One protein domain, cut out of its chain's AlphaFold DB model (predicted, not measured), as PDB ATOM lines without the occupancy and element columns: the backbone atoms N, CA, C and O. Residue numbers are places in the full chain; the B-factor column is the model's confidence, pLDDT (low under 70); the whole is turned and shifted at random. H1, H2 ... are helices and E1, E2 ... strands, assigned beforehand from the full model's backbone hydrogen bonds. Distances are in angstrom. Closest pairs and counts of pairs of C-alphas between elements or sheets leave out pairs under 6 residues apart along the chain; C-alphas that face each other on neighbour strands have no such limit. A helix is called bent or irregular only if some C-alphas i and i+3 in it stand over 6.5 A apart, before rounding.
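This is residues 2 to 51 and 78 to 142 of the 150 residues of an uncharacterized protein of Kiritimatiellaeota bacterium S-5007 (UniProt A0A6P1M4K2). A short ribbon of two strands, E1 and E2, with H5 packed on E2, makes one side of the model, and a body of helices makes the rest: H2 and H7 run opposite ways side by side, and H4 packs on another side of H7. H1 crosses H7 in the middle of the model, while H6 spans one side as a long bar about perpendicular to H7. The printed part has 115 residues with eight named helices and two named strands, in the order H1, E1, H2, H3, H4, H5, E2, H6, H7, H8; the sheet's order is E1 - E2, antiparallel, and the class is mostly helix. The whole is compact, with a radius of gyration of the C-alphas of 14.6 A, and the C-alphas span 37 by 33 by 19 A.

Strand E1 is residues 12 to 14, 7.2 A from first to last C-alpha, and E2 is residues 92 to 94, 6.2 A. H5, residues 85 to 89, comes before E2 in the chain. H1 is residues 2 to 7, 8.9 A long, and begins at C-alpha 2 at (-27.316, 26.012, -23.880). H2 is residues 15 to 26, 16.5 A long, and follows E1 with no residue between them. H3 is residues 28 to 33, 10.1 A long; it is neither bent nor irregular, but only just: C-alphas 29 and 32 are 6.4 A apart. H4 is residues 39 to 47, 15.3 A long, and irregular: C-alphas 39 and 42 are 7.4 A apart. H6, the longest helix, is residues 102 to 114, 18.5 A, beginning at C-alpha 102 at (-25.264, 28.223, -37.886). H7 is residues 116 to 126, 14.3 A long. H8, residues 137 to 141, ends at C-alpha 141 at (-38.089, 19.084, -6.998).

E1 and E2 are antiparallel neighbours at 161 degrees; N 13 and O 93 are 3.0 A apart and N 93 and O 13 are 2.8 A apart, both within hydrogen-bond range. H5 is near E1, and its closest C-alphas to E2 are those of Gln 87 and Ile 93, 6.2 A apart. The closest C-alphas of H2 and E2 are those of Leu 15 and Val 92, 4.9 A apart. H7 is the hub, touching three helices. With its residues 21 to 25 alone H2 touches H7, at a shallow tilt of 26 degrees, opposite ways; the closest C-alphas are those of Leu 21 and Leu 122, 6.1 A apart. H4 touches H7 at a shallow tilt of 25 degrees, opposite ways, closest at the C-alphas of Ala 40 and Glu 125, 5.9 A. H1 touches H7 about perpendicular, at 80 degrees, closest at the C-alphas of Leu 4 and Val 123, 6.9 A. H3 touches H4 at a steep tilt of 59 degrees, opposite ways, closest at the C-alphas of Asn 32 and Phe 47, 6.7 A. H6 is close to H1 but not clearly touching, with the C-alphas of Gln 3 and Ile 108 closest at 5.9 A. H8 is close to H2 but not clearly touching, with the C-alphas of Lys 17 and Leu 137 closest at 7.4 A. H2 and H6 are apart. In H1, H2, H5, H6, H7 and H8 every O i to N i+4 pair is within hydrogen-bond range; H3 has 0 of 2 and H4 0 of 5, against O i to N i+3 counts of 2 of 3 and 4 of 6.

The two C-alphas farthest apart are those of Glu 103 and Asp 134, 41.7 A. Residues 52 to 77 are not printed, and C-alphas 51 and 78 are 34.9 A apart across the cut. Of the links that are printed whole, none is long. The mean pLDDT of the printed part is 90.5, and residues 49 to 51 are under 70.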
ATOM      1  N   LEU A   2     -27.273  25.027 -22.788       92.00
ATOM      2  CA  LEU A   2     -27.316  26.012 -23.880       92.00
ATOM      3  C   LEU A   2     -28.657  26.028 -24.631       92.00
ATOM      4  O   LEU A   2     -29.222  27.092 -24.813       92.00
ATOM      5  N   GLN A   3     -29.205  24.856 -24.971       92.50
ATOM      6  CA  GLN A   3     -30.534  24.743 -25.587       92.50
ATOM      7  C   GLN A   3     -31.624  25.482 -24.794       92.50
ATOM      8  O   GLN A   3     -32.434  26.176 -25.383       92.50
ATOM      9  N   LEU A   4     -31.640  25.357 -23.465       93.00
ATOM     10  CA  LEU A   4     -32.636  26.039 -22.638       93.00
ATOM     11  C   LEU A   4     -32.403  27.550 -22.603       93.00
ATOM     12  O   LEU A   4     -33.371  28.287 -22.589       93.00
ATOM     13  N   LEU A   5     -31.145  28.002 -22.610       91.94
ATOM     14  CA  LEU A   5     -30.820  29.431 -22.650       91.94
ATOM     15  C   LEU A   5     -31.209  30.097 -23.973       91.94
ATOM     16  O   LEU A   5     -31.533  31.274 -23.957       91.94
ATOM     17  N   GLU A   6     -31.161  29.375 -25.096       91.19
ATOM     18  CA  GLU A   6     -31.594  29.914 -26.397       91.19
ATOM     19  C   GLU A   6     -33.115  30.075 -26.489       91.19
ATOM     20  O   GLU A   6     -33.600  30.973 -27.167       91.19
ATOM     21  N   GLU A   7     -33.867  29.195 -25.828       90.94
ATOM     22  CA  GLU A   7     -35.333  29.183 -25.885       90.94
ATOM     23  C   GLU A   7     -35.969  30.024 -24.777       90.94
ATOM     24  O   GLU A   7     -37.146  30.378 -24.851       90.94
ATOM     25  N   ALA A   8     -35.214  30.312 -23.718       86.94
ATOM     26  CA  ALA A   8     -35.734  30.999 -22.559       86.94
ATOM     27  C   ALA A   8     -36.046  32.479 -22.840       86.94
ATOM     28  O   ALA A   8     -35.272  33.159 -23.511       86.94
ATOM     29  N   PRO A   9     -37.174  33.008 -22.322       79.88
ATOM     30  CA  PRO A   9     -37.582  34.386 -22.587       79.88
ATOM     31  C   PRO A   9     -36.628  35.400 -21.951       79.88
ATOM     32  O   PRO A   9     -36.457  36.505 -22.466       79.88
ATOM     33  N   GLU A  10     -36.017  35.032 -20.825       83.88
ATOM     34  CA  GLU A  10     -34.974  35.813 -20.182       83.88
ATOM     35  C   GLU A  10     -33.623  35.202 -20.546       83.88
ATOM     36  O   GLU A  10     -33.443  33.991 -20.538       83.88
ATOM     37  N   ASN A  11     -32.632  36.040 -20.829       85.81
ATOM     38  CA  ASN A  11     -31.288  35.564 -21.155       85.81
ATOM     39  C   ASN A  11     -30.429  35.314 -19.909       85.81
ATOM     40  O   ASN A  11     -29.223  35.119 -20.042       85.81
ATOM     41  N   SER A  12     -31.017  35.370 -18.710       93.38
ATOM     42  CA  SER A  12     -30.304  35.372 -17.434       93.38
ATOM     43  C   SER A  12     -31.099  34.652 -16.352       93.38
ATOM     44  O   SER A  12     -32.251  34.987 -16.110       93.38
ATOM     45  N   TYR A  13     -30.463  33.710 -15.660       95.94
ATOM     46  CA  TYR A  13     -31.084  32.929 -14.588       95.94
ATOM     47  C   TYR A  13     -30.074  32.568 -13.507       95.94
ATOM     48  O   TYR A  13     -28.881  32.438 -13.775       95.94
ATOM     49  N   GLU A  14     -30.551  32.300 -12.293       96.69
ATOM     50  CA  GLU A  14     -29.726  31.687 -11.256       96.69
ATOM     51  C   GLU A  14     -29.160  30.347 -11.762       96.69
ATOM     52  O   GLU A  14     -29.877  29.510 -12.320       96.69
ATOM     53  N   LEU A  15     -27.866  30.110 -11.557       96.50
ATOM     54  CA  LEU A  15     -27.170  28.935 -12.080       96.50
ATOM     55  C   LEU A  15     -27.812  27.628 -11.590       96.50
ATOM     56  O   LEU A  15     -28.046  26.711 -12.377       96.50
ATOM     57  N   ASP A  16     -28.164  27.565 -10.308       96.19
ATOM     58  CA  ASP A  16     -28.873  26.433  -9.703       96.19
ATOM     59  C   ASP A  16     -30.223  26.159 -10.378       96.19
ATOM     60  O   ASP A  16     -30.577  25.003 -10.619       96.19
ATOM     61  N   LYS A  17     -30.969  27.217 -10.727       96.06
ATOM     62  CA  LYS A  17     -32.234  27.093 -11.459       96.06
ATOM     63  C   LYS A  17     -31.976  26.446 -12.812       96.06
ATOM     64  O   LYS A  17     -32.591  25.429 -13.123       96.06
ATOM     65  N   MET A  18     -31.010  26.953 -13.575       96.31
ATOM     66  CA  MET A  18     -30.682  26.386 -14.886       96.31
ATOM     67  C   MET A  18     -30.170  24.952 -14.817       96.31
ATOM     68  O   MET A  18     -30.496  24.153 -15.692       96.31
ATOM     69  N   ARG A  19     -29.430  24.589 -13.768       96.81
ATOM     70  CA  ARG A  19     -29.027  23.200 -13.522       96.81
ATOM     71  C   ARG A  19     -30.228  22.287 -13.299       96.81
ATOM     72  O   ARG A  19     -30.258  21.190 -13.854       96.81
ATOM     73  N   ILE A  20     -31.213  22.728 -12.512       96.44
ATOM     74  CA  ILE A  20     -32.460  21.983 -12.285       96.44
ATOM     75  C   ILE A  20     -33.219  21.800 -13.606       96.44
ATOM     76  O   ILE A  20     -33.644  20.686 -13.912       96.44
ATOM     77  N   LEU A  21     -33.369  22.859 -14.408       95.88
ATOM     78  CA  LEU A  21     -34.056  22.770 -15.702       95.88
ATOM     79  C   LEU A  21     -33.323  21.827 -16.664       95.88
ATOM     80  O   LEU A  21     -33.938  20.947 -17.263       95.88
ATOM     81  N   ASP A  22     -32.000  21.963 -16.766       95.44
ATOM     82  CA  ASP A  22     -31.152  21.114 -17.603       95.44
ATOM     83  C   ASP A  22     -31.247  19.635 -17.206       95.44
ATOM     84  O   ASP A  22     -31.364  18.765 -18.068       95.44
ATOM     85  N   PHE A  23     -31.303  19.346 -15.906       95.44
ATOM     86  CA  PHE A  23     -31.509  17.991 -15.409       95.44
ATOM     87  C   PHE A  23     -32.828  17.385 -15.899       95.44
ATOM     88  O   PHE A  23     -32.837  16.260 -16.397       95.44
ATOM     89  N   TYR A  24     -33.940  18.122 -15.825       93.56
ATOM     90  CA  TYR A  24     -35.228  17.627 -16.324       93.56
ATOM     91  C   TYR A  24     -35.310  17.575 -17.851       93.56
ATOM     92  O   TYR A  24     -36.084  16.784 -18.384       93.56
ATOM     93  N   MET A  25     -34.493  18.348 -18.568       91.75
ATOM     94  CA  MET A  25     -34.341  18.196 -20.016       91.75
ATOM     95  C   MET A  25     -33.652  16.868 -20.366       91.75
ATOM     96  O   MET A  25     -34.031  16.218 -21.338       91.75
ATOM     97  N   VAL A  26     -32.661  16.444 -19.572       90.75
ATOM     98  CA  VAL A  26     -31.963  15.155 -19.746       90.75
ATOM     99  C   VAL A  26     -32.802  13.978 -19.241       90.75
ATOM    100  O   VAL A  26     -32.786  12.904 -19.843       90.75
ATOM    101  N   PHE A  27     -33.585  14.175 -18.177       90.00
ATOM    102  CA  PHE A  27     -34.437  13.149 -17.575       90.00
ATOM    103  C   PHE A  27     -35.924  13.556 -17.528       90.00
ATOM    104  O   PHE A  27     -36.490  13.684 -16.437       90.00
ATOM    105  N   PRO A  28     -36.612  13.706 -18.679       89.00
ATOM    106  CA  PRO A  28     -37.986  14.213 -18.690       89.00
ATOM    107  C   PRO A  28     -38.992  13.293 -17.986       89.00
ATOM    108  O   PRO A  28     -40.003  13.757 -17.465       89.00
ATOM    109  N   SER A  29     -38.704  11.991 -17.892       87.12
ATOM    110  CA  SER A  29     -39.534  11.033 -17.148       87.12
ATOM    111  C   SER A  29     -39.670  11.377 -15.660       87.12
ATOM    112  O   SER A  29     -40.693  11.070 -15.043       87.12
ATOM    113  N   LEU A  30     -38.677  12.063 -15.082       89.25
ATOM    114  CA  LEU A  30     -38.674  12.462 -13.673       89.25
ATOM    115  C   LEU A  30     -39.597  13.657 -13.390       89.25
ATOM    116  O   LEU A  30     -39.927  13.905 -12.230       89.25
ATOM    117  N   ILE A  31     -40.089  14.357 -14.420       89.25
ATOM    118  CA  ILE A  31     -41.034  15.479 -14.268       89.25
ATOM    119  C   ILE A  31     -42.320  15.028 -13.553       89.25
ATOM    120  O   ILE A  31     -42.906  15.776 -12.770       89.25
ATOM    121  N   ASN A  32     -42.758  13.782 -13.752       83.69
ATOM    122  CA  ASN A  32     -43.963  13.268 -13.093       83.69
ATOM    123  C   ASN A  32     -43.819  13.122 -11.569       83.69
ATOM    124  O   ASN A  32     -44.838  13.151 -10.863       83.69
ATOM    125  N   ALA A  33     -42.584  12.969 -11.076       82.94
ATOM    126  CA  ALA A  33     -42.269  12.741  -9.669       82.94
ATOM    127  C   ALA A  33     -42.189  14.039  -8.845       82.94
ATOM    128  O   ALA A  33     -42.362  14.000  -7.627       82.94
ATOM    129  N   MET A  34     -41.961  15.194  -9.480       87.88
ATOM    130  CA  MET A  34     -41.902  16.480  -8.776       87.88
ATOM    131  C   MET A  34     -43.292  17.068  -8.476       87.88
ATOM    132  O   MET A  34     -44.298  16.772  -9.131       87.88
ATOM    133  N   LYS A  35     -43.352  17.980  -7.495       89.06
ATOM    134  CA  LYS A  35     -44.574  18.730  -7.162       89.06
ATOM    135  C   LYS A  35     -44.822  19.837  -8.192       89.06
ATOM    136  O   LYS A  35     -44.348  20.966  -8.061       89.06
ATOM    137  N   MET A  36     -45.619  19.507  -9.199       87.31
ATOM    138  CA  MET A  36     -45.943  20.382 -10.329       87.31
ATOM    139  C   MET A  36     -46.533  21.743  -9.893       87.31
ATOM    140  O   MET A  36     -47.410  21.772  -9.015       87.31
ATOM    141  N   PRO A  37     -46.096  22.867 -10.493       86.50
ATOM    142  CA  PRO A  37     -46.776  24.155 -10.362       86.50
ATOM    143  C   PRO A  37     -48.244  24.063 -10.795       86.50
ATOM    144  O   PRO A  37     -48.602  23.235 -11.635       86.50
ATOM    145  N   GLN A  38     -49.111  24.892 -10.207       84.56
ATOM    146  CA  GLN A  38     -50.543  24.867 -10.533       84.56
ATOM    147  C   GLN A  38     -50.802  25.240 -12.000       84.56
ATOM    148  O   GLN A  38     -51.553  24.529 -12.668       84.56
ATOM    149  N   SER A  39     -50.121  26.273 -12.506       81.88
ATOM    150  CA  SER A  39     -50.175  26.725 -13.907       81.88
ATOM    151  C   SER A  39     -49.819  25.614 -14.904       81.88
ATOM    152  O   SER A  39     -50.437  25.471 -15.961       81.88
ATOM    153  N   ALA A  40     -48.894  24.742 -14.503       84.00
ATOM    154  CA  ALA A  40     -48.310  23.738 -15.370       84.00
ATOM    155  C   ALA A  40     -49.058  22.393 -15.365       84.00
ATOM    156  O   ALA A  40     -48.686  21.479 -16.099       84.00
ATOM    157  N   ARG A  41     -50.130  22.231 -14.572       82.75
ATOM    158  CA  ARG A  41     -50.872  20.953 -14.455       82.75
ATOM    159  C   ARG A  41     -51.387  20.423 -15.797       82.75
ATOM    160  O   ARG A  41     -51.433  19.206 -15.982       82.75
ATOM    161  N   LYS A  42     -51.708  21.315 -16.742       83.50
ATOM    162  CA  LYS A  42     -52.120  20.984 -18.119       83.50
ATOM    163  C   LYS A  42     -51.086  20.134 -18.872       83.50
ATOM    164  O   LYS A  42     -51.474  19.287 -19.674       83.50
ATOM    165  N   TYR A  43     -49.797  20.290 -18.557       82.62
ATOM    166  CA  TYR A  43     -48.706  19.557 -19.199       82.62
ATOM    167  C   TYR A  43     -48.563  18.116 -18.698       82.62
ATOM    168  O   TYR A  43     -47.936  17.294 -19.356       82.62
ATOM    169  N   ARG A  44     -49.197  17.745 -17.576       81.00
ATOM    170  CA  ARG A  44     -49.004  16.423 -16.951       81.00
ATOM    171  C   ARG A  44     -49.365  15.267 -17.886       81.00
ATOM    172  O   ARG A  44     -48.750  14.213 -17.815       81.00
ATOM    173  N   LYS A  45     -50.338  15.466 -18.780       81.75
ATOM    174  CA  LYS A  45     -50.730  14.468 -19.788       81.75
ATOM    175  C   LYS A  45     -49.625  14.181 -20.814       81.75
ATOM    176  O   LYS A  45     -49.524  13.042 -21.249       81.75
ATOM    177  N   HIS A  46     -48.788  15.170 -21.132       81.38
ATOM    178  CA  HIS A  46     -47.705  15.056 -22.117       81.38
ATOM    179  C   HIS A  46     -46.535  14.220 -21.588       81.38
ATOM    180  O   HIS A  46     -45.831  13.579 -22.357       81.38
ATOM    181  N   PHE A  47     -46.368  14.155 -20.263       79.44
ATOM    182  CA  PHE A  47     -45.283  13.400 -19.632       79.44
ATOM    183  C   PHE A  47     -45.693  11.996 -19.182       79.44
ATOM    184  O   PHE A  47     -44.832  11.215 -18.789       79.44
ATOM    185  N   LYS A  48     -46.983  11.632 -19.241       71.94
ATOM    186  CA  LYS A  48     -47.459  10.301 -18.815       71.94
ATOM    187  C   LYS A  48     -46.892   9.157 -19.657       71.94
ATOM    188  O   LYS A  48     -46.642   8.093 -19.108       71.94
ATOM    189  N   SER A  49     -46.714   9.370 -20.958       66.81
ATOM    190  CA  SER A  49     -46.132   8.390 -21.887       66.81
ATOM    191  C   SER A  49     -44.605   8.370 -21.852       66.81
ATOM    192  O   SER A  49     -43.993   7.436 -22.362       66.81
ATOM    193  N   VAL A  50     -43.978   9.363 -21.209       65.81
ATOM    194  CA  VAL A  50     -42.531   9.414 -20.970       65.81
ATOM    195  C   VAL A  50     -42.197   8.551 -19.748       65.81
ATOM    196  O   VAL A  50     -41.602   8.988 -18.766       65.81
ATOM    197  N   THR A  51     -42.650   7.300 -19.763       54.31
ATOM    198  CA  THR A  51     -42.249   6.286 -18.791       54.31
ATOM    199  C   THR A  51     -40.886   5.761 -19.199       54.31
ATOM    200  O   THR A  51     -40.749   5.098 -20.223       54.31
ATOM    201  N   GLN A  78     -18.237  29.574 -21.025       95.88
ATOM    202  CA  GLN A  78     -17.494  30.766 -20.589       95.88
ATOM    203  C   GLN A  78     -16.237  30.976 -21.433       95.88
ATOM    204  O   GLN A  78     -16.030  32.069 -21.945       95.88
ATOM    205  N   ALA A  79     -15.434  29.927 -21.638       95.88
ATOM    206  CA  ALA A  79     -14.224  30.001 -22.461       95.88
ATOM    207  C   ALA A  79     -14.531  30.371 -23.922       95.88
ATOM    208  O   ALA A  79     -13.731  31.020 -24.590       95.88
ATOM    209  N   LEU A  80     -15.708  29.979 -24.414       95.19
ATOM    210  CA  LEU A  80     -16.220  30.389 -25.717       95.19
ATOM    211  C   LEU A  80     -16.916  31.757 -25.699       95.19
ATOM    212  O   LEU A  80     -17.414  32.164 -26.743       95.19
ATOM    213  N   GLU A  81     -16.980  32.459 -24.566       95.62
ATOM    214  CA  GLU A  81     -17.665  33.750 -24.372       95.62
ATOM    215  C   GLU A  81     -19.151  33.726 -24.778       95.62
ATOM    216  O   GLU A  81     -19.737  34.741 -25.159       95.62
ATOM    217  N   VAL A  82     -19.780  32.549 -24.751       95.94
ATOM    218  CA  VAL A  82     -21.214  32.375 -25.039       95.94
ATOM    219  C   VAL A  82     -22.055  32.833 -23.846       95.94
ATOM    220  O   VAL A  82     -23.185  33.299 -24.024       95.94
ATOM    221  N   ILE A  83     -21.493  32.727 -22.640       96.56
ATOM    222  CA  ILE A  83     -22.084  33.204 -21.389       96.56
ATOM    223  C   ILE A  83     -21.135  34.158 -20.658       96.56
ATOM    224  O   ILE A  83     -19.918  34.046 -20.789       96.56
ATOM    225  N   ASP A  84     -21.705  35.103 -19.916       96.25
ATOM    226  CA  ASP A  84     -20.977  36.153 -19.204       96.25
ATOM    227  C   ASP A  84     -20.258  35.590 -17.967       96.25
ATOM    228  O   ASP A  84     -20.884  35.067 -17.043       96.25
ATOM    229  N   GLU A  85     -18.930  35.697 -17.944       94.75
ATOM    230  CA  GLU A  85     -18.103  35.197 -16.844       94.75
ATOM    231  C   GLU A  85     -18.341  35.941 -15.525       94.75
ATOM    232  O   GLU A  85     -18.373  35.312 -14.465       94.75
ATOM    233  N   THR A  86     -18.552  37.256 -15.582       95.62
ATOM    234  CA  THR A  86     -18.773  38.092 -14.396       95.62
ATOM    235  C   THR A  86     -20.080  37.701 -13.717       95.62
ATOM    236  O   THR A  86     -20.139  37.584 -12.496       95.62
ATOM    237  N   GLN A  87     -21.126  37.428 -14.503       96.56
ATOM    238  CA  GLN A  87     -22.406  36.953 -13.972       96.56
ATOM    239  C   GLN A  87     -22.282  35.568 -13.330       96.56
ATOM    240  O   GLN A  87     -22.861  35.329 -12.269       96.56
ATOM    241  N   ILE A  88     -21.475  34.671 -13.907       95.38
ATOM    242  CA  ILE A  88     -21.271  33.330 -13.339       95.38
ATOM    243  C   ILE A  88     -20.654  33.402 -11.941       95.38
ATOM    244  O   ILE A  88     -21.061  32.639 -11.063       95.38
ATOM    245  N   GLN A  89     -19.735  34.341 -11.697       93.25
ATOM    246  CA  GLN A  89     -19.164  34.567 -10.362       93.25
ATOM    247  C   GLN A  89     -20.220  35.009  -9.334       93.25
ATOM    248  O   GLN A  89     -20.076  34.727  -8.146       93.25
ATOM    249  N   LEU A  90     -21.310  35.636  -9.789       96.12
ATOM    250  CA  LEU A  90     -22.470  36.017  -8.975       96.12
ATOM    251  C   LEU A  90     -23.517  34.895  -8.855       96.12
ATOM    252  O   LEU A  90     -24.600  35.112  -8.316       96.12
ATOM    253  N   GLY A  91     -23.220  33.692  -9.356       95.81
ATOM    254  CA  GLY A  91     -24.147  32.560  -9.343       95.81
ATOM    255  C   GLY A  91     -25.266  32.674 -10.380       95.81
ATOM    256  O   GLY A  91     -26.300  32.022 -10.231       95.81
ATOM    257  N   VAL A  92     -25.074  33.478 -11.429       96.62
ATOM    258  CA  VAL A  92     -26.050  33.722 -12.498       96.62
ATOM    259  C   VAL A  92     -25.455  33.307 -13.838       96.62
ATOM    260  O   VAL A  92     -24.353  33.697 -14.197       96.62
ATOM    261  N   ILE A  93     -26.191  32.526 -14.618       96.50
ATOM    262  CA  ILE A  93     -25.821  32.232 -16.000       96.50
ATOM    263  C   ILE A  93     -26.563  33.184 -16.929       96.50
ATOM    264  O   ILE A  93     -27.791  33.218 -16.936       96.50
ATOM    265  N   CYS A  94     -25.805  33.955 -17.706       95.94
ATOM    266  CA  CYS A  94     -26.340  34.967 -18.609       95.94
ATOM    267  C   CYS A  94     -25.745  34.803 -20.010       95.94
ATOM    268  O   CYS A  94     -24.526  34.680 -20.139       95.94
ATOM    269  N   ARG A  95     -26.577  34.784 -21.059       95.12
ATOM    270  CA  ARG A  95     -26.114  34.748 -22.454       95.12
ATOM    271  C   ARG A  95     -25.499  36.081 -22.851       95.12
ATOM    272  O   ARG A  95     -26.070  37.146 -22.633       95.12
ATOM    273  N   THR A  96     -24.349  36.011 -23.509       95.19
ATOM    274  CA  THR A  96     -23.777  37.169 -24.194       95.19
ATOM    275  C   THR A  96     -24.487  37.401 -25.530       95.19
ATOM    276  O   THR A  96     -25.263  36.574 -26.008       95.19
ATOM    277  N   LYS A  97     -24.156  38.509 -26.200       92.69
ATOM    278  CA  LYS A  97     -24.608  38.786 -27.574       92.69
ATOM    279  C   LYS A  97     -23.877  37.956 -28.639       92.69
ATOM    280  O   LYS A  97     -24.078  38.189 -29.827       92.69
ATOM    281  N   LYS A  98     -23.000  37.027 -28.240       93.50
ATOM    282  CA  LYS A  98     -22.247  36.195 -29.176       93.50
ATOM    283  C   LYS A  98     -23.197  35.265 -29.919       93.50
ATOM    284  O   LYS A  98     -23.924  34.475 -29.304       93.50
ATOM    285  N   GLU A  99     -23.165  35.366 -31.240       92.62
ATOM    286  CA  GLU A  99     -23.911  34.466 -32.105       92.62
ATOM    287  C   GLU A  99     -23.304  33.066 -32.088       92.62
ATOM    288  O   GLU A  99     -22.085  32.883 -32.124       92.62
ATOM    289  N   LEU A 100     -24.181  32.066 -32.064       93.50
ATOM    290  CA  LEU A 100     -23.778  30.681 -32.234       93.50
ATOM    291  C   LEU A 100     -23.552  30.382 -33.726       93.50
ATOM    292  O   LEU A 100     -24.301  30.881 -34.575       93.50
ATOM    293  N   PRO A 101     -22.573  29.524 -34.068       94.62
ATOM    294  CA  PRO A 101     -22.414  29.024 -35.428       94.62
ATOM    295  C   PRO A 101     -23.724  28.438 -35.964       94.62
ATOM    296  O   PRO A 101     -24.468  27.787 -35.228       94.62
ATOM    297  N   LYS A 102     -24.003  28.647 -37.256       93.75
ATOM    298  CA  LYS A 102     -25.264  28.223 -37.886       93.75
ATOM    299  C   LYS A 102     -25.559  26.736 -37.658       93.75
ATOM    300  O   LYS A 102     -26.643  26.407 -37.200       93.75
ATOM    301  N   GLU A 103     -24.578  25.867 -37.884       95.19
ATOM    302  CA  GLU A 103     -24.721  24.416 -37.700       95.19
ATOM    303  C   GLU A 103     -25.146  24.039 -36.271       95.19
ATOM    304  O   GLU A 103     -25.971  23.146 -36.067       95.19
ATOM    305  N   LEU A 104     -24.623  24.756 -35.270       92.62
ATOM    306  CA  LEU A 104     -24.992  24.554 -33.873       92.62
ATOM    307  C   LEU A 104     -26.419  25.046 -33.598       92.62
ATOM    308  O   LEU A 104     -27.175  24.338 -32.936       92.62
ATOM    309  N   ARG A 105     -26.807  26.214 -34.132       93.81
ATOM    310  CA  ARG A 105     -28.189  26.725 -34.031       93.81
ATOM    311  C   ARG A 105     -29.192  25.756 -34.654       93.81
ATOM    312  O   ARG A 105     -30.188  25.424 -34.018       93.81
ATOM    313  N   ASP A 106     -28.898  25.248 -35.847       94.75
ATOM    314  CA  ASP A 106     -29.764  24.310 -36.569       94.75
ATOM    315  C   ASP A 106     -29.904  22.980 -35.803       94.75
ATOM    316  O   ASP A 106     -30.999  22.419 -35.691       94.75
ATOM    317  N   SER A 107     -28.811  22.511 -35.190       94.31
ATOM    318  CA  SER A 107     -28.813  21.315 -34.341       94.31
ATOM    319  C   SER A 107     -29.646  21.505 -33.069       94.31
ATOM    320  O   SER A 107     -30.416  20.617 -32.693       94.31
ATOM    321  N   ILE A 108     -29.522  22.665 -32.413       93.50
ATOM    322  CA  ILE A 108     -30.324  23.024 -31.235       93.50
ATOM    323  C   ILE A 108     -31.804  23.093 -31.611       93.50
ATOM    324  O   ILE A 108     -32.611  22.441 -30.956       93.50
ATOM    325  N   SER A 109     -32.148  23.797 -32.691       93.38
ATOM    326  CA  SER A 109     -33.528  23.943 -33.170       93.38
ATOM    327  C   SER A 109     -34.172  22.588 -33.477       93.38
ATOM    328  O   SER A 109     -35.250  22.277 -32.967       93.38
ATOM    329  N   THR A 110     -33.470  21.722 -34.214       94.94
ATOM    330  CA  THR A 110     -33.936  20.358 -34.522       94.94
ATOM    331  C   THR A 110     -34.211  19.557 -33.246       94.94
ATOM    332  O   THR A 110     -35.257  18.919 -33.100       94.94
ATOM    333  N   ARG A 111     -33.293  19.621 -32.273       91.00
ATOM    334  CA  ARG A 111     -33.463  18.944 -30.985       91.00
ATOM    335  C   ARG A 111     -34.622  19.532 -30.183       91.00
ATOM    336  O   ARG A 111     -35.402  18.762 -29.621       91.00
ATOM    337  N   THR A 112     -34.767  20.856 -30.145       92.25
ATOM    338  CA  THR A 112     -35.892  21.536 -29.492       92.25
ATOM    339  C   THR A 112     -37.218  21.070 -30.071       92.25
ATOM    340  O   THR A 112     -38.099  20.694 -29.304       92.25
ATOM    341  N   GLN A 113     -37.345  20.988 -31.396       91.94
ATOM    342  CA  GLN A 113     -38.564  20.502 -32.046       91.94
ATOM    343  C   GLN A 113     -38.901  19.062 -31.639       91.94
ATOM    344  O   GLN A 113     -40.048  18.771 -31.307       91.94
ATOM    345  N   SER A 114     -37.905  18.170 -31.569       90.06
ATOM    346  CA  SER A 114     -38.125  16.775 -31.145       90.06
ATOM    347  C   SER A 114     -38.579  16.625 -29.683       90.06
ATOM    348  O   SER A 114     -39.170  15.610 -29.319       90.06
ATOM    349  N   MET A 115     -38.317  17.630 -28.841       88.88
ATOM    350  CA  MET A 115     -38.628  17.639 -27.406       88.88
ATOM    351  C   MET A 115     -39.516  18.826 -27.011       88.88
ATOM    352  O   MET A 115     -39.470  19.277 -25.864       88.88
ATOM    353  N   GLN A 116     -40.317  19.342 -27.947       90.69
ATOM    354  CA  GLN A 116     -40.981  20.641 -27.815       90.69
ATOM    355  C   GLN A 116     -41.822  20.758 -26.539       90.69
ATOM    356  O   GLN A 116     -41.700  21.747 -25.825       90.69
ATOM    357  N   ASP A 117     -42.616  19.737 -26.204       90.69
ATOM    358  CA  ASP A 117     -43.455  19.738 -24.996       90.69
ATOM    359  C   ASP A 117     -42.630  19.853 -23.702       90.69
ATOM    360  O   ASP A 117     -43.036  20.536 -22.761       90.69
ATOM    361  N   VAL A 118     -41.463  19.201 -23.654       91.00
ATOM    362  CA  VAL A 118     -40.549  19.257 -22.505       91.00
ATOM    363  C   VAL A 118     -39.913  20.635 -22.424       91.00
ATOM    364  O   VAL A 118     -39.983  21.270 -21.377       91.00
ATOM    365  N   VAL A 119     -39.323  21.114 -23.521       92.88
ATOM    366  CA  VAL A 119     -38.637  22.414 -23.554       92.88
ATOM    367  C   VAL A 119     -39.606  23.537 -23.202       92.88
ATOM    368  O   VAL A 119     -39.315  24.332 -22.313       92.88
ATOM    369  N   LYS A 120     -40.795  23.538 -23.810       91.81
ATOM    370  CA  LYS A 120     -41.851  24.513 -23.547       91.81
ATOM    371  C   LYS A 120     -42.263  24.526 -22.078       91.81
ATOM    372  O   LYS A 120     -42.337  25.585 -21.469       91.81
ATOM    373  N   PHE A 121     -42.473  23.359 -21.474       92.69
ATOM    374  CA  PHE A 121     -42.767  23.268 -20.045       92.69
ATOM    375  C   PHE A 121     -41.622  23.799 -19.170       92.69
ATOM    376  O   PHE A 121     -41.869  24.532 -18.214       92.69
ATOM    377  N   LEU A 122     -40.371  23.441 -19.476       94.00
ATOM    378  CA  LEU A 122     -39.220  23.883 -18.686       94.00
ATOM    379  C   LEU A 122     -39.049  25.402 -18.740       94.00
ATOM    380  O   LEU A 122     -38.830  26.030 -17.706       94.00
ATOM    381  N   VAL A 123     -39.186  25.975 -19.931       92.75
ATOM    382  CA  VAL A 123     -38.966  27.393 -20.197       92.75
ATOM    383  C   VAL A 123     -40.156  28.255 -19.773       92.75
ATOM    384  O   VAL A 123     -39.978  29.221 -19.040       92.75
ATOM    385  N   GLU A 124     -41.371  27.923 -20.202       89.62
ATOM    386  CA  GLU A 124     -42.538  28.787 -19.980       89.62
ATOM    387  C   GLU A 124     -43.132  28.633 -18.580       89.62
ATOM    388  O   GLU A 124     -43.729  29.570 -18.057       89.62
ATOM    389  N   GLU A 125     -43.009  27.450 -17.970       90.94
ATOM    390  CA  GLU A 125     -43.646  27.180 -16.680       90.94
ATOM    391  C   GLU A 125     -42.633  27.089 -15.542       90.94
ATOM    392  O   GLU A 125     -42.860  27.680 -14.491       90.94
ATOM    393  N   LEU A 126     -41.532  26.345 -15.702       92.56
ATOM    394  CA  LEU A 126     -40.598  26.119 -14.591       92.56
ATOM    395  C   LEU A 126     -39.581  27.245 -14.404       92.56
ATOM    396  O   LEU A 126     -39.255  27.543 -13.256       92.56
ATOM    397  N   ALA A 127     -39.096  27.879 -15.474       92.62
ATOM    398  CA  ALA A 127     -38.111  28.958 -15.359       92.62
ATOM    399  C   ALA A 127     -38.660  30.179 -14.596       92.62
ATOM    400  O   ALA A 127     -37.920  30.824 -13.850       92.62
ATOM    401  N   GLY A 128     -39.968  30.440 -14.711       90.44
ATOM    402  CA  GLY A 128     -40.667  31.500 -13.976       90.44
ATOM    403  C   GLY A 128     -40.939  31.188 -12.498       90.44
ATOM    404  O   GLY A 128     -41.367  32.064 -11.750       90.44
ATOM    405  N   VAL A 129     -40.697  29.954 -12.038       92.38
ATOM    406  CA  VAL A 129     -40.826  29.606 -10.615       92.38
ATOM    407  C   VAL A 129     -39.587  30.090  -9.866       92.38
ATOM    408  O   VAL A 129     -38.453  29.859 -10.287       92.38
ATOM    409  N   GLN A 130     -39.797  30.723  -8.713       93.44
ATOM    410  CA  GLN A 130     -38.710  31.119  -7.819       93.44
ATOM    411  C   GLN A 130     -37.838  29.912  -7.448       93.44
ATOM    412  O   GLN A 130     -38.335  28.801  -7.255       93.44
ATOM    413  N   LEU A 131     -36.522  30.107  -7.348       93.50
ATOM    414  CA  LEU A 131     -35.610  29.018  -6.997       93.50
ATOM    415  C   LEU A 131     -35.855  28.513  -5.561       93.50
ATOM    416  O   LEU A 131     -35.951  27.302  -5.337       93.50
ATOM    417  N   SER A 132     -35.995  29.450  -4.624       91.56
ATOM    418  CA  SER A 132     -36.198  29.234  -3.183       91.56
ATOM    419  C   SER A 132     -37.626  29.613  -2.747       91.56
ATOM    420  O   SER A 132     -38.449  29.977  -3.584       91.56
ATOM    421  N   GLY A 133     -37.921  29.516  -1.447       86.69
ATOM    422  CA  GLY A 133     -39.237  29.796  -0.855       86.69
ATOM    423  C   GLY A 133     -40.211  28.611  -0.852       86.69
ATOM    424  O   GLY A 133     -39.986  27.586  -1.514       86.69
ATOM    425  N   ASP A 134     -41.310  28.750  -0.101       81.25
ATOM    426  CA  ASP A 134     -42.339  27.713  -0.016       81.25
ATOM    427  C   ASP A 134     -43.046  27.582  -1.371       81.25
ATOM    428  O   ASP A 134     -43.720  28.484  -1.865       81.25
ATOM    429  N   GLY A 135     -42.819  26.449  -2.032       84.81
ATOM    430  CA  GLY A 135     -43.247  26.241  -3.412       84.81
ATOM    431  C   GLY A 135     -42.275  26.752  -4.480       84.81
ATOM    432  O   GLY A 135     -42.667  26.780  -5.649       84.81
ATOM    433  N   GLY A 136     -41.030  27.079  -4.133       91.94
ATOM    434  CA  GLY A 136     -39.938  27.270  -5.090       91.94
ATOM    435  C   GLY A 136     -39.453  25.958  -5.722       91.94
ATOM    436  O   GLY A 136     -39.874  24.857  -5.344       91.94
ATOM    437  N   LEU A 137     -38.547  26.044  -6.696       94.12
ATOM    438  CA  LEU A 137     -38.017  24.880  -7.414       94.12
ATOM    439  C   LEU A 137     -37.294  23.896  -6.488       94.12
ATOM    440  O   LEU A 137     -37.510  22.688  -6.619       94.12
ATOM    441  N   LYS A 138     -36.498  24.374  -5.521       93.62
ATOM    442  CA  LYS A 138     -35.806  23.501  -4.552       93.62
ATOM    443  C   LYS A 138     -36.810  22.656  -3.755       93.62
ATOM    444  O   LYS A 138     -36.703  21.430  -3.736       93.62
ATOM    445  N   ALA A 139     -37.870  23.280  -3.233       91.62
ATOM    446  CA  ALA A 139     -38.937  22.599  -2.496       91.62
ATOM    447  C   ALA A 139     -39.771  21.641  -3.376       91.62
ATOM    448  O   ALA A 139     -40.135  20.543  -2.948       91.62
ATOM    449  N   ARG A 140     -40.080  22.032  -4.620       92.12
ATOM    450  CA  ARG A 140     -40.902  21.223  -5.541       92.12
ATOM    451  C   ARG A 140     -40.192  19.989  -6.071       92.12
ATOM    452  O   ARG A 140     -40.843  18.967  -6.294       92.12
ATOM    453  N   THR A 141     -38.894  20.113  -6.328       93.00
ATOM    454  CA  THR A 141     -38.089  19.084  -6.998       93.00
ATOM    455  C   THR A 141     -37.333  18.203  -6.012       93.00
ATOM    456  O   THR A 141     -37.050  17.055  -6.339       93.00
ATOM    457  N   LYS A 142     -37.024  18.718  -4.812       91.69
ATOM    458  CA  LYS A 142     -36.209  18.050  -3.782       91.69
ATOM    459  C   LYS A 142     -34.810  17.631  -4.271       91.69
ATOM    460  O   LYS A 142     -34.187  16.754  -3.675       91.69
TER     461      LYS A 142